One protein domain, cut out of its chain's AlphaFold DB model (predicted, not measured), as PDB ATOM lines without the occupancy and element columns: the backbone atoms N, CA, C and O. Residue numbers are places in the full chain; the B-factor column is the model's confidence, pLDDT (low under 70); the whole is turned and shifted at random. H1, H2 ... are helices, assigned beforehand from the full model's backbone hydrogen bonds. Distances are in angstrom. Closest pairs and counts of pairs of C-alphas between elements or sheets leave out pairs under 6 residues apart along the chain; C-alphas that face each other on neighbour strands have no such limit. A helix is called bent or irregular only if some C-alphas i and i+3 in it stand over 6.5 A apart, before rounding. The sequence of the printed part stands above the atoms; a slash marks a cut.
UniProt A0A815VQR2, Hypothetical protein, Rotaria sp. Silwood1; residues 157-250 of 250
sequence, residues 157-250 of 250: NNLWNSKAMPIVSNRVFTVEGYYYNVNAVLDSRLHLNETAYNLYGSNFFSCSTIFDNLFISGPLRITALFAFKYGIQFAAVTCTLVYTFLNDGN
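Overview. This is residues 157 to 250 of the 250 residues of the protein "Hypothetical protein" of Rotaria sp. Silwood1 (UniProt A0A815VQR2). A small body made mostly of loops holds two short helices, H1 and H2, and from it one long helix, H3, sticks out like an arm with residues 228 to 250, of which 228 to 248 belong to H3. A loop, residues 205 to 214, sticks out from the body toward the other end of the longest axis. The printed part has 94 residues with three named helices, in the order H1, H2, H3, and no named strand; the class is all helix, though under half of the residues, 39 of 94, are in named elements. The whole is extended, with a radius of gyration of the C-alphas of 19.1 A, and elongated, spanning 71 by 37 by 22 A.

Arrangement. H1, residues 159 to 164, is irregular: C-alphas 160 and 163 are 8.6 A apart, where about 5 A is found in a regular helix. H2, residues 194 to 201, touches no helix, and it is apart from H1. H3, residues 224 to 248, is apart from H2. H1 and H3 only just touch, with 3 pairs of C-alphas within 8 A, and H3 does so with residue 224 alone. Their closest C-alphas are those of Ser 162 and Ala 224, 6.3 A apart. The lines of H1 and H3 stand at a steep tilt of 39 degrees, opposite ways, the line of H1 being a rough one. Their centres are 25.4 A apart. In H2 and H3 every O i to N i+4 pair is within hydrogen-bond range; in H1 0 of 2 are, while 2 of its 3 O i to N i+3 pairs are within range.

Along the chain. H1 runs from Leu 159, with its C-alpha at (-30.190, -52.731, 1.512), to Ala 164, 10.5 A from first to last C-alpha. H2 runs from Glu 194, with its C-alpha at (-44.634, -42.867, -19.082), to Gly 201, over 9.8 A. H3 runs from Ala 224 to Asp 248, with C-alpha 248 at (-45.111, -18.384, 17.770), over 36.4 A.

Size, cuts and confidence. The C-alphas farthest apart are those of Ile 210 and Asn 250, at 71.7 A; Asn 250 is the chain's last residue. Without the stretches that stand free, the body has 61 residues and spans 37 by 25 by 16 A. Both links are long: 29 residues, 165 to 193, between H1 and H2, and 22 residues, 202 to 223, between H2 and H3. The printed part has no cut. The mean pLDDT of the printed part is 76.7, and residues 200 to 218 and 248 to 250 of the model are under 70.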
ATOM      1  N   ASN A 157     -25.030 -54.749   4.061       92.75
ATOM      2  CA  ASN A 157     -26.238 -55.586   4.133       92.75
ATOM      3  C   ASN A 157     -27.037 -55.623   2.819       92.75
ATOM      4  O   ASN A 157     -28.081 -56.267   2.756       92.75
ATOM      5  N   ASN A 158     -26.548 -54.966   1.760       89.56
ATOM      6  CA  ASN A 158     -27.202 -54.896   0.454       89.56
ATOM      7  C   ASN A 158     -28.639 -54.342   0.513       89.56
ATOM      8  O   ASN A 158     -29.521 -54.780  -0.233       89.56
ATOM      9  N   LEU A 159     -28.888 -53.377   1.404       88.12
ATOM     10  CA  LEU A 159     -30.190 -52.731   1.512       88.12
ATOM     11  C   LEU A 159     -30.516 -52.034   0.182       88.12
ATOM     12  O   LEU A 159     -29.714 -51.265  -0.341       88.12
ATOM     13  N   TRP A 160     -31.687 -52.327  -0.387       85.12
ATOM     14  CA  TRP A 160     -32.125 -51.807  -1.693       85.12
ATOM     15  C   TRP A 160     -31.179 -52.119  -2.864       85.12
ATOM     16  O   TRP A 160     -31.116 -51.355  -3.827       85.12
ATOM     17  N   ASN A 161     -30.469 -53.253  -2.811       85.50
ATOM     18  CA  ASN A 161     -29.467 -53.635  -3.814       85.50
ATOM     19  C   ASN A 161     -28.348 -52.592  -3.972       85.50
ATOM     20  O   ASN A 161     -27.838 -52.355  -5.069       85.50
ATOM     21  N   SER A 162     -27.964 -51.963  -2.861       85.25
ATOM     22  CA  SER A 162     -26.921 -50.942  -2.801       85.25
ATOM     23  C   SER A 162     -25.572 -51.396  -3.357       85.25
ATOM     24  O   SER A 162     -24.846 -50.555  -3.873       85.25
ATOM     25  N   LYS A 163     -25.241 -52.697  -3.303       87.12
ATOM     26  CA  LYS A 163     -23.948 -53.225  -3.781       87.12
ATOM     27  C   LYS A 163     -23.755 -53.127  -5.294       87.12
ATOM     28  O   LYS A 163     -22.621 -53.197  -5.751       87.12
ATOM     29  N   ALA A 164     -24.836 -52.977  -6.061       85.69
ATOM     30  CA  ALA A 164     -24.750 -52.750  -7.503       85.69
ATOM     31  C   ALA A 164     -24.288 -51.320  -7.843       85.69
ATOM     32  O   ALA A 164     -23.921 -51.046  -8.976       85.69
ATOM     33  N   MET A 165     -24.318 -50.395  -6.880       89.31
ATOM     34  CA  MET A 165     -24.038 -48.973  -7.082       89.31
ATOM     35  C   MET A 165     -22.818 -48.533  -6.256       89.31
ATOM     36  O   MET A 165     -22.461 -49.196  -5.284       89.31
ATOM     37  N   PRO A 166     -22.182 -47.390  -6.572       89.00
ATOM     38  CA  PRO A 166     -21.133 -46.825  -5.727       89.00
ATOM     39  C   PRO A 166     -21.686 -46.421  -4.352       89.00
ATOM     40  O   PRO A 166     -22.810 -45.918  -4.261       89.00
ATOM     41  N   ILE A 167     -20.882 -46.572  -3.292       88.00
ATOM     42  CA  ILE A 167     -21.271 -46.228  -1.909       88.00
ATOM     43  C   ILE A 167     -21.551 -44.729  -1.720       88.00
ATOM     44  O   ILE A 167     -22.452 -44.353  -0.967       88.00
ATOM     45  N   VAL A 168     -20.826 -43.876  -2.447       88.75
ATOM     46  CA  VAL A 168     -21.054 -42.431  -2.513       88.75
ATOM     47  C   VAL A 168     -21.294 -42.035  -3.964       88.75
ATOM     48  O   VAL A 168     -20.436 -42.210  -4.825       88.75
ATOM     49  N   SER A 169     -22.475 -41.490  -4.245       88.38
ATOM     50  CA  SER A 169     -22.783 -40.858  -5.525       88.38
ATOM     51  C   SER A 169     -23.976 -39.918  -5.383       88.38
ATOM     52  O   SER A 169     -24.865 -40.147  -4.563       88.38
ATOM     53  N   ASN A 170     -23.996 -38.865  -6.195       86.69
ATOM     54  CA  ASN A 170     -25.152 -37.993  -6.411       86.69
ATOM     55  C   ASN A 170     -25.879 -38.309  -7.730       86.69
ATOM     56  O   ASN A 170     -26.793 -37.584  -8.117       86.69
ATOM     57  N   ARG A 171     -25.432 -39.346  -8.446       88.00
ATOM     58  CA  ARG A 171     -26.005 -39.766  -9.721       88.00
ATOM     59  C   ARG A 171     -27.071 -40.829  -9.510       88.00
ATOM     60  O   ARG A 171     -27.211 -41.423  -8.444       88.00
ATOM     61  N   VAL A 172     -27.817 -41.039 -10.578       87.31
ATOM     62  CA  VAL A 172     -28.915 -41.984 -10.651       87.31
ATOM     63  C   VAL A 172     -28.476 -43.192 -11.473       87.31
ATOM     64  O   VAL A 172     -27.773 -43.037 -12.477       87.31
ATOM     65  N   PHE A 173     -28.892 -44.382 -11.050       87.25
ATOM     66  CA  PHE A 173     -28.446 -45.649 -11.613       87.25
ATOM     67  C   PHE A 173     -29.611 -46.526 -12.073       87.25
ATOM     68  O   PHE A 173     -30.739 -46.417 -11.585       87.25
ATOM     69  N   THR A 174     -29.323 -47.413 -13.019       84.69
ATOM     70  CA  THR A 174     -30.185 -48.542 -13.364       84.69
ATOM     71  C   THR A 174     -30.078 -49.630 -12.288       84.69
ATOM     72  O   THR A 174     -29.233 -49.579 -11.392       84.69
ATOM     73  N   VAL A 175     -30.932 -50.653 -12.375       81.38
ATOM     74  CA  VAL A 175     -30.918 -51.814 -11.464       81.38
ATOM     75  C   VAL A 175     -29.557 -52.514 -11.412       81.38
ATOM     76  O   VAL A 175     -29.195 -53.053 -10.368       81.38
ATOM     77  N   GLU A 176     -28.815 -52.462 -12.512       79.94
ATOM     78  CA  GLU A 176     -27.537 -53.144 -12.712       79.94
ATOM     79  C   GLU A 176     -26.321 -52.300 -12.325       79.94
ATOM     80  O   GLU A 176     -25.203 -52.801 -12.354       79.94
ATOM     81  N   GLY A 177     -26.527 -51.032 -11.956       78.81
ATOM     82  CA  GLY A 177     -25.440 -50.137 -11.555       78.81
ATOM     83  C   GLY A 177     -24.884 -49.242 -12.660       78.81
ATOM     84  O   GLY A 177     -23.923 -48.511 -12.420       78.81
ATOM     85  N   TYR A 178     -25.480 -49.242 -13.855       85.56
ATOM     86  CA  TYR A 178     -25.104 -48.309 -14.921       85.56
ATOM     87  C   TYR A 178     -25.740 -46.936 -14.714       85.56
ATOM     88  O   TYR A 178     -26.783 -46.813 -14.073       85.56
ATOM     89  N   TYR A 179     -25.131 -45.885 -15.268       84.56
ATOM     90  CA  TYR A 179     -25.712 -44.545 -15.218       84.56
ATOM     91  C   TYR A 179     -27.054 -44.503 -15.952       84.56
ATOM     92  O   TYR A 179     -27.159 -44.924 -17.103       84.56
ATOM     93  N   TYR A 180     -28.071 -43.964 -15.284       83.69
ATOM     94  CA  TYR A 180     -29.407 -43.834 -15.851       83.69
ATOM     95  C   TYR A 180     -29.468 -42.639 -16.809       83.69
ATOM     96  O   TYR A 180     -29.180 -41.505 -16.411       83.69
ATOM     97  N   ASN A 181     -29.865 -42.862 -18.066       84.19
ATOM     98  CA  ASN A 181     -30.049 -41.769 -19.017       84.19
ATOM     99  C   ASN A 181     -31.426 -41.125 -18.824       84.19
ATOM    100  O   ASN A 181     -32.420 -41.561 -19.395       84.19
ATOM    101  N   VAL A 182     -31.475 -40.053 -18.033       83.25
ATOM    102  CA  VAL A 182     -32.724 -39.334 -17.735       83.25
ATOM    103  C   VAL A 182     -33.360 -38.753 -19.005       83.25
ATOM    104  O   VAL A 182     -34.579 -38.769 -19.144       83.25
ATOM    105  N   ASN A 183     -32.554 -38.318 -19.979       84.50
ATOM    106  CA  ASN A 183     -33.062 -37.728 -21.221       84.50
ATOM    107  C   ASN A 183     -33.779 -38.745 -22.119       84.50
ATOM    108  O   ASN A 183     -34.573 -38.343 -22.958       84.50
ATOM    109  N   ALA A 184     -33.534 -40.047 -21.945       81.81
ATOM    110  CA  ALA A 184     -34.228 -41.088 -22.706       81.81
ATOM    111  C   ALA A 184     -35.705 -41.247 -22.298       81.81
ATOM    112  O   ALA A 184     -36.494 -41.846 -23.022       81.81
ATOM    113  N   VAL A 185     -36.070 -40.717 -21.131       80.88
ATOM    114  CA  VAL A 185     -37.377 -40.906 -20.486       80.88
ATOM    115  C   VAL A 185     -38.178 -39.597 -20.450       80.88
ATOM    116  O   VAL A 185     -39.377 -39.580 -20.172       80.88
ATOM    117  N   LEU A 186     -37.523 -38.476 -20.742       84.62
ATOM    118  CA  LEU A 186     -38.144 -37.162 -20.773       84.62
ATOM    119  C   LEU A 186     -38.577 -36.816 -22.198       84.62
ATOM    120  O   LEU A 186     -37.834 -37.009 -23.156       84.62
ATOM    121  N   ASP A 187     -39.778 -36.264 -22.333       84.88
ATOM    122  CA  ASP A 187     -40.209 -35.619 -23.572       84.88
ATOM    123  C   ASP A 187     -39.439 -34.296 -23.785       84.88
ATOM    124  O   ASP A 187     -38.846 -33.732 -22.863       84.88
ATOM    125  N   SER A 188     -39.510 -33.743 -24.994       84.94
ATOM    126  CA  SER A 188     -39.020 -32.417 -25.397       84.94
ATOM    127  C   SER A 188     -39.431 -31.269 -24.458       84.94
ATOM    128  O   SER A 188     -38.766 -30.235 -24.409       84.94
ATOM    129  N   ARG A 189     -40.510 -31.454 -23.689       85.56
ATOM    130  CA  ARG A 189     -41.020 -30.522 -22.671       85.56
ATOM    131  C   ARG A 189     -40.542 -30.820 -21.242       85.56
ATOM    132  O   ARG A 189     -41.067 -30.226 -20.307       85.56
ATOM    133  N   LEU A 190     -39.580 -31.729 -21.059       84.56
ATOM    134  CA  LEU A 190     -39.084 -32.211 -19.759       84.56
ATOM    135  C   LEU A 190     -40.166 -32.849 -18.872       84.56
ATOM    136  O   LEU A 190     -40.031 -32.909 -17.651       84.56
ATOM    137  N   HIS A 191     -41.240 -33.343 -19.481       87.31
ATOM    138  CA  HIS A 191     -42.229 -34.164 -18.796       87.31
ATOM    139  C   HIS A 191     -41.838 -35.634 -18.877       87.31
ATOM    140  O   HIS A 191     -41.246 -36.073 -19.864       87.31
ATOM    141  N   LEU A 192     -42.189 -36.392 -17.839       83.44
ATOM    142  CA  LEU A 192     -42.001 -37.833 -17.833       83.44
ATOM    143  C   LEU A 192     -42.869 -38.453 -18.929       83.44
ATOM    144  O   LEU A 192     -44.095 -38.358 -18.884       83.44
ATOM    145  N   ASN A 193     -42.234 -39.096 -19.903       83.81
ATOM    146  CA  ASN A 193     -42.938 -39.914 -20.868       83.81
ATOM    147  C   ASN A 193     -43.125 -41.311 -20.260       83.81
ATOM    148  O   ASN A 193     -42.192 -42.109 -20.226       83.81
ATOM    149  N   GLU A 194     -44.326 -41.600 -19.760       81.44
ATOM    150  CA  GLU A 194     -44.634 -42.867 -19.082       81.44
ATOM    151  C   GLU A 194     -44.424 -44.093 -19.978       81.44
ATOM    152  O   GLU A 194     -44.005 -45.142 -19.490       81.44
ATOM    153  N   THR A 195     -44.659 -43.983 -21.289       80.62
ATOM    154  CA  THR A 195     -44.438 -45.110 -22.208       80.62
ATOM    155  C   THR A 195     -42.950 -45.363 -22.402       80.62
ATOM    156  O   THR A 195     -42.517 -46.508 -22.294       80.62
ATOM    157  N   ALA A 196     -42.152 -44.307 -22.584       76.19
ATOM    158  CA  ALA A 196     -40.697 -44.412 -22.630       76.19
ATOM    159  C   ALA A 196     -40.125 -44.903 -21.293       76.19
ATOM    160  O   ALA A 196     -39.232 -45.738 -21.295       76.19
ATOM    161  N   TYR A 197     -40.669 -44.463 -20.155       75.69
ATOM    162  CA  TYR A 197     -40.276 -44.941 -18.829       75.69
ATOM    163  C   TYR A 197     -40.583 -46.412 -18.616       75.69
ATOM    164  O   TYR A 197     -39.743 -47.127 -18.085       75.69
ATOM    165  N   ASN A 198     -41.758 -46.876 -19.036       74.06
ATOM    166  CA  ASN A 198     -42.109 -48.282 -18.920       74.06
ATOM    167  C   ASN A 198     -41.256 -49.126 -19.868       74.06
ATOM    168  O   ASN A 198     -40.694 -50.109 -19.422       74.06
ATOM    169  N   LEU A 199     -41.054 -48.713 -21.122       70.81
ATOM    170  CA  LEU A 199     -40.174 -49.424 -22.058       70.81
ATOM    171  C   LEU A 199     -38.719 -49.455 -21.583       70.81
ATOM    172  O   LEU A 199     -38.055 -50.480 -21.684       70.81
ATOM    173  N   TYR A 200     -38.238 -48.339 -21.041       68.00
ATOM    174  CA  TYR A 200     -36.892 -48.235 -20.506       68.00
ATOM    175  C   TYR A 200     -36.768 -48.977 -19.173       68.00
ATOM    176  O   TYR A 200     -35.728 -49.548 -18.924       68.00
ATOM    177  N   GLY A 201     -37.790 -48.987 -18.317       57.09
ATOM    178  CA  GLY A 201     -37.762 -49.541 -16.959       57.09
ATOM    179  C   GLY A 201     -38.327 -50.956 -16.806       57.09
ATOM    180  O   GLY A 201     -38.212 -51.540 -15.726       57.09
ATOM    181  N   SER A 202     -38.963 -51.516 -17.835       49.66
ATOM    182  CA  SER A 202     -39.505 -52.869 -17.813       49.66
ATOM    183  C   SER A 202     -38.608 -53.815 -18.603       49.66
ATOM    184  O   SER A 202     -38.688 -53.898 -19.825       49.66
ATOM    185  N   ASN A 203     -37.869 -54.655 -17.883       50.22
ATOM    186  CA  ASN A 203     -37.676 -56.035 -18.317       50.22
ATOM    187  C   ASN A 203     -39.032 -56.751 -18.186       50.22
ATOM    188  O   ASN A 203     -39.250 -57.515 -17.241       50.22
ATOM    189  N   PHE A 204     -39.993 -56.438 -19.060       40.50
ATOM    190  CA  PHE A 204     -41.270 -57.140 -19.064       40.50
ATOM    191  C   PHE A 204     -41.011 -58.558 -19.576       40.50
ATOM    192  O   PHE A 204     -40.729 -58.776 -20.751       40.50
ATOM    193  N   PHE A 205     -41.073 -59.530 -18.670       42.59
ATOM    194  CA  PHE A 205     -41.164 -60.946 -18.997       42.59
ATOM    195  C   PHE A 205     -42.373 -61.182 -19.928       42.59
ATOM    196  O   PHE A 205     -43.488 -61.392 -19.459       42.59
ATOM    197  N   SER A 206     -42.178 -61.150 -21.251       33.72
ATOM    198  CA  SER A 206     -43.018 -61.877 -22.213       33.72
ATOM    199  C   SER A 206     -42.423 -61.905 -23.626       33.72
ATOM    200  O   SER A 206     -42.436 -60.918 -24.344       33.72
ATOM    201  N   CYS A 207     -41.938 -63.100 -23.975       43.91
ATOM    202  CA  CYS A 207     -41.848 -63.745 -25.289       43.91
ATOM    203  C   CYS A 207     -41.297 -62.978 -26.516       43.91
ATOM    204  O   CYS A 207     -41.965 -62.150 -27.122       43.91
ATOM    205  N   SER A 208     -40.144 -63.479 -26.988       45.19
ATOM    206  CA  SER A 208     -39.599 -63.417 -28.357       45.19
ATOM    207  C   SER A 208     -39.170 -62.045 -28.893       45.19
ATOM    208  O   SER A 208     -40.003 -61.210 -29.220       45.19
ATOM    209  N   THR A 209     -37.855 -61.831 -29.060       42.16
ATOM    210  CA  THR A 209     -37.163 -61.674 -30.366       42.16
ATOM    211  C   THR A 209     -35.667 -61.359 -30.135       42.16
ATOM    212  O   THR A 209     -35.311 -60.226 -29.860       42.16
ATOM    213  N   ILE A 210     -34.823 -62.397 -30.190       43.97
ATOM    214  CA  ILE A 210     -33.474 -62.591 -30.801       43.97
ATOM    215  C   ILE A 210     -32.528 -61.377 -31.082       43.97
ATOM    216  O   ILE A 210     -31.572 -61.518 -31.834       43.97
ATOM    217  N   PHE A 211     -32.660 -60.203 -30.467       44.19
ATOM    218  CA  PHE A 211     -31.613 -59.165 -30.533       44.19
ATOM    219  C   PHE A 211     -31.164 -58.744 -29.138       44.19
ATOM    220  O   PHE A 211     -31.407 -57.637 -28.666       44.19
ATOM    221  N   ASP A 212     -30.459 -59.674 -28.499       46.31
ATOM    222  CA  ASP A 212     -29.534 -59.395 -27.412       46.31
ATOM    223  C   ASP A 212     -28.484 -58.405 -27.922       46.31
ATOM    224  O   ASP A 212     -27.661 -58.768 -28.761       46.31
ATOM    225  N   ASN A 213     -28.559 -57.144 -27.491       40.22
ATOM    226  CA  ASN A 213     -27.423 -56.328 -27.054       40.22
ATOM    227  C   ASN A 213     -27.884 -54.892 -26.750       40.22
ATOM    228  O   ASN A 213     -28.344 -54.173 -27.633       40.22
ATOM    229  N   LEU A 214     -27.610 -54.466 -25.512       42.97
ATOM    230  CA  LEU A 214     -27.433 -53.072 -25.090       42.97
ATOM    231  C   LEU A 214     -28.699 -52.261 -24.749       42.97
ATOM    232  O   LEU A 214     -29.065 -51.342 -25.469       42.97
ATOM    233  N   PHE A 215     -29.307 -52.540 -23.595       46.16
ATOM    234  CA  PHE A 215     -29.446 -51.598 -22.466       46.16
ATOM    235  C   PHE A 215     -30.548 -52.128 -21.542       46.16
ATOM    236  O   PHE A 215     -31.738 -51.990 -21.806       46.16
ATOM    237  N   ILE A 216     -30.139 -52.803 -20.475       47.41
ATOM    238  CA  ILE A 216     -31.057 -53.373 -19.501       47.41
ATOM    239  C   ILE A 216     -31.430 -52.251 -18.538       47.41
ATOM    240  O   ILE A 216     -30.565 -51.695 -17.852       47.41
ATOM    241  N   SER A 217     -32.704 -51.877 -18.479       53.09
ATOM    242  CA  SER A 217     -33.119 -50.830 -17.552       53.09
ATOM    243  C   SER A 217     -34.379 -51.207 -16.777       53.09
ATOM    244  O   SER A 217     -35.363 -51.744 -17.271       53.09
ATOM    245  N   GLY A 218     -34.244 -51.028 -15.466       60.41
ATOM    246  CA  GLY A 218     -35.261 -51.260 -14.457       60.41
ATOM    247  C   GLY A 218     -35.726 -49.932 -13.850       60.41
ATOM    248  O   GLY A 218     -35.359 -48.868 -14.363       60.41
ATOM    249  N   PRO A 219     -36.467 -49.952 -12.726       72.00
ATOM    250  CA  PRO A 219     -36.819 -48.732 -12.010       72.00
ATOM    251  C   PRO A 219     -35.568 -47.935 -11.639       72.00
ATOM    252  O   PRO A 219     -34.524 -48.496 -11.295       72.00
ATOM    253  N   LEU A 220     -35.706 -46.615 -11.702       82.00
ATOM    254  CA  LEU A 220     -34.673 -45.655 -11.347       82.00
ATOM    255  C   LEU A 220     -34.187 -45.890  -9.906       82.00
ATOM    256  O   LEU A 220     -34.996 -45.948  -8.978       82.00
ATOM    257  N   ARG A 221     -32.869 -46.021  -9.707       85.50
ATOM    258  CA  ARG A 221     -32.257 -46.237  -8.389       85.50
ATOM    259  C   ARG A 221     -31.327 -45.104  -7.987       85.50
ATOM    260  O   ARG A 221     -30.654 -44.488  -8.810       85.50
ATOM    261  N   ILE A 222     -31.273 -44.875  -6.684       89.56
ATOM    262  CA  ILE A 222     -30.367 -43.932  -6.036       89.56
ATOM    263  C   ILE A 222     -29.567 -44.663  -4.962       89.56
ATOM    264  O   ILE A 222     -30.044 -45.626  -4.359       89.56
ATOM    265  N   THR A 223     -28.349 -44.195  -4.703       90.06
ATOM    266  CA  THR A 223     -27.500 -44.746  -3.645       90.06
ATOM    267  C   THR A 223     -28.153 -44.571  -2.267       90.06
ATOM    268  O   THR A 223     -28.767 -43.540  -1.988       90.06
ATOM    269  N   ALA A 224     -27.962 -45.540  -1.363       89.62
ATOM    270  CA  ALA A 224     -28.509 -45.498  -0.001       89.62
ATOM    271  C   ALA A 224     -28.117 -44.217   0.763       89.62
ATOM    272  O   ALA A 224     -28.970 -43.577   1.376       89.62
ATOM    273  N   LEU A 225     -26.854 -43.781   0.657       91.00
ATOM    274  CA  LEU A 225     -26.387 -42.521   1.244       91.00
ATOM    275  C   LEU A 225     -27.177 -41.312   0.723       91.00
ATOM    276  O   LEU A 225     -27.535 -40.430   1.500       91.00
ATOM    277  N   PHE A 226     -27.447 -41.264  -0.584       90.62
ATOM    278  CA  PHE A 226     -28.204 -40.173  -1.195       90.62
ATOM    279  C   PHE A 226     -29.641 -40.142  -0.660       90.62
ATOM    280  O   PHE A 226     -30.113 -39.084  -0.245       90.62
ATOM    281  N   ALA A 227     -30.292 -41.307  -0.564       90.75
ATOM    282  CA  ALA A 227     -31.630 -41.434   0.011       90.75
ATOM    283  C   ALA A 227     -31.685 -40.964   1.478       90.75
ATOM    284  O   ALA A 227     -32.543 -40.152   1.831       90.75
ATOM    285  N   PHE A 228     -30.747 -41.406   2.326       91.56
ATOM    286  CA  PHE A 228     -30.700 -40.987   3.732       91.56
ATOM    287  C   PHE A 228     -30.429 -39.489   3.892       91.56
ATOM    288  O   PHE A 228     -31.114 -38.827   4.675       91.56
ATOM    289  N   LYS A 229     -29.478 -38.928   3.127       90.50
ATOM    290  CA  LYS A 229     -29.208 -37.483   3.141       90.50
ATOM    291  C   LYS A 229     -30.458 -36.682   2.774       90.50
ATOM    292  O   LYS A 229     -30.775 -35.712   3.458       90.50
ATOM    293  N   TYR A 230     -31.181 -37.107   1.740       89.62
ATOM    294  CA  TYR A 230     -32.392 -36.421   1.293       89.62
ATOM    295  C   TYR A 230     -33.524 -36.506   2.330       89.62
ATOM    296  O   TYR A 230     -34.155 -35.496   2.649       89.62
ATOM    297  N   GLY A 231     -33.742 -37.685   2.921       90.50
ATOM    298  CA  GLY A 231     -34.759 -37.881   3.958       90.50
ATOM    299  C   GLY A 231     -34.530 -37.005   5.194       90.50
ATOM    300  O   GLY A 231     -35.469 -36.413   5.726       90.50
ATOM    301  N   ILE A 232     -33.275 -36.846   5.615       90.06
ATOM    302  CA  ILE A 232     -32.926 -36.022   6.780       90.06
ATOM    303  C   ILE A 232     -33.082 -34.536   6.490       90.06
ATOM    304  O   ILE A 232     -33.532 -33.798   7.362       90.06
ATOM    305  N   GLN A 233     -32.780 -34.088   5.272       88.12
ATOM    306  CA  GLN A 233     -33.051 -32.704   4.882       88.12
ATOM    307  C   GLN A 233     -34.550 -32.389   4.935       88.12
ATOM    308  O   GLN A 233     -34.933 -31.332   5.434       88.12
ATOM    309  N   PHE A 234     -35.411 -33.315   4.504       88.94
ATOM    310  CA  PHE A 234     -36.861 -33.145   4.627       88.94
ATOM    311  C   PHE A 234     -37.324 -33.113   6.094       88.94
ATOM    312  O   PHE A 234     -38.124 -32.257   6.491       88.94
ATOM    313  N   ALA A 235     -36.773 -34.002   6.926       89.62
ATOM    314  CA  ALA A 235     -37.035 -34.009   8.363       89.62
ATOM    315  C   ALA A 235     -36.572 -32.706   9.038       89.62
ATOM    316  O   ALA A 235     -37.290 -32.169   9.878       89.62
ATOM    317  N   ALA A 236     -35.424 -32.154   8.634       87.25
ATOM    318  CA  ALA A 236     -34.904 -30.892   9.150       87.25
ATOM    319  C   ALA A 236     -35.835 -29.713   8.823       87.25
ATOM    320  O   ALA A 236     -36.164 -28.943   9.722       87.25
ATOM    321  N   VAL A 237     -36.329 -29.616   7.580       86.69
ATOM    322  CA  VAL A 237     -37.308 -28.583   7.184       86.69
ATOM    323  C   VAL A 237     -38.586 -28.689   8.018       86.69
ATOM    324  O   VAL A 237     -39.083 -27.686   8.530       86.69
ATOM    325  N   THR A 238     -39.092 -29.908   8.206       87.75
ATOM    326  CA  THR A 238     -40.298 -30.155   9.009       87.75
ATOM    327  C   THR A 238     -40.067 -29.799  10.479       87.75
ATOM    328  O   THR A 238     -40.903 -29.140  11.091       87.75
ATOM    329  N   CYS A 239     -38.908 -30.160  11.036       87.69
ATOM    330  CA  CYS A 239     -38.514 -29.812  12.399       87.69
ATOM    331  C   CYS A 239     -38.459 -28.293  12.601       87.69
ATOM    332  O   CYS A 239     -39.005 -27.788  13.580       87.69
ATOM    333  N   THR A 240     -37.876 -27.549  11.654       84.25
ATOM    334  CA  THR A 240     -37.857 -26.080  11.709       84.25
ATOM    335  C   THR A 240     -39.272 -25.503  11.736       84.25
ATOM    336  O   THR A 240     -39.548 -24.637  12.562       84.25
ATOM    337  N   LEU A 241     -40.183 -26.010  10.900       84.19
ATOM    338  CA  LEU A 241     -41.580 -25.569  10.885       84.19
ATOM    339  C   LEU A 241     -42.293 -25.848  12.215       84.19
ATOM    340  O   LEU A 241     -42.899 -24.942  12.788       84.19
ATOM    341  N   VAL A 242     -42.176 -27.069  12.739       88.25
ATOM    342  CA  VAL A 242     -42.783 -27.454  14.025       88.25
ATOM    343  C   VAL A 242     -42.223 -26.608  15.170       88.25
ATOM    344  O   VAL A 242     -42.986 -26.102  15.990       88.25
ATOM    345  N   TYR A 243     -40.906 -26.393  15.197       84.31
ATOM    346  CA  TYR A 243     -40.256 -25.541  16.191       84.31
ATOM    347  C   TYR A 243     -40.755 -24.095  16.125       84.31
ATOM    348  O   TYR A 243     -41.009 -23.482  17.161       84.31
ATOM    349  N   THR A 244     -40.919 -23.543  14.919       81.25
ATOM    350  CA  THR A 244     -41.439 -22.178  14.759       81.25
ATOM    351  C   THR A 244     -42.893 -22.072  15.198       81.25
ATOM    352  O   THR A 244     -43.231 -21.140  15.911       81.25
ATOM    353  N   PHE A 245     -43.727 -23.062  14.872       83.25
ATOM    354  CA  PHE A 245     -45.132 -23.080  15.274       83.25
ATOM    355  C   PHE A 245     -45.302 -23.151  16.797       83.25
ATOM    356  O   PHE A 245     -46.100 -22.412  17.364       83.25
ATOM    357  N   LEU A 246     -44.519 -23.998  17.474       84.81
ATOM    358  CA  LEU A 246     -44.563 -24.122  18.935       84.81
ATOM    359  C   LEU A 246     -44.131 -22.838  19.660       84.81
ATOM    360  O   LEU A 246     -44.607 -22.584  20.761       84.81
ATOM    361  N   ASN A 247     -43.248 -22.039  19.055       77.44
ATOM    362  CA  ASN A 247     -42.715 -20.817  19.663       77.44
ATOM    363  C   ASN A 247     -43.396 -19.514  19.191       77.44
ATOM    364  O   ASN A 247     -43.119 -18.471  19.772       77.44
ATOM    365  N   ASP A 248     -44.277 -19.541  18.182       69.81
ATOM    366  CA  ASP A 248     -45.111 -18.384  17.770       69.81
ATOM    367  C   ASP A 248     -46.371 -18.234  18.652       69.81
ATOM    368  O   ASP A 248     -47.037 -17.206  18.615       69.81
ATOM    369  N   GLY A 249     -46.709 -19.259  19.448       58.62
ATOM    370  CA  GLY A 249     -47.928 -19.326  20.265       58.62
ATOM    371  C   GLY A 249     -47.847 -18.753  21.689       58.62
ATOM    372  O   GLY A 249     -48.812 -18.928  22.431       58.62
ATOM    373  N   ASN A 250     -46.742 -18.103  22.074       45.88
ATOM    374  CA  ASN A 250     -46.561 -17.426  23.370       45.88
ATOM    375  C   ASN A 250     -46.143 -15.966  23.186       45.88
ATOM    376  O   ASN A 250     -45.214 -15.718  22.383       45.88
TER     377      ASN A 250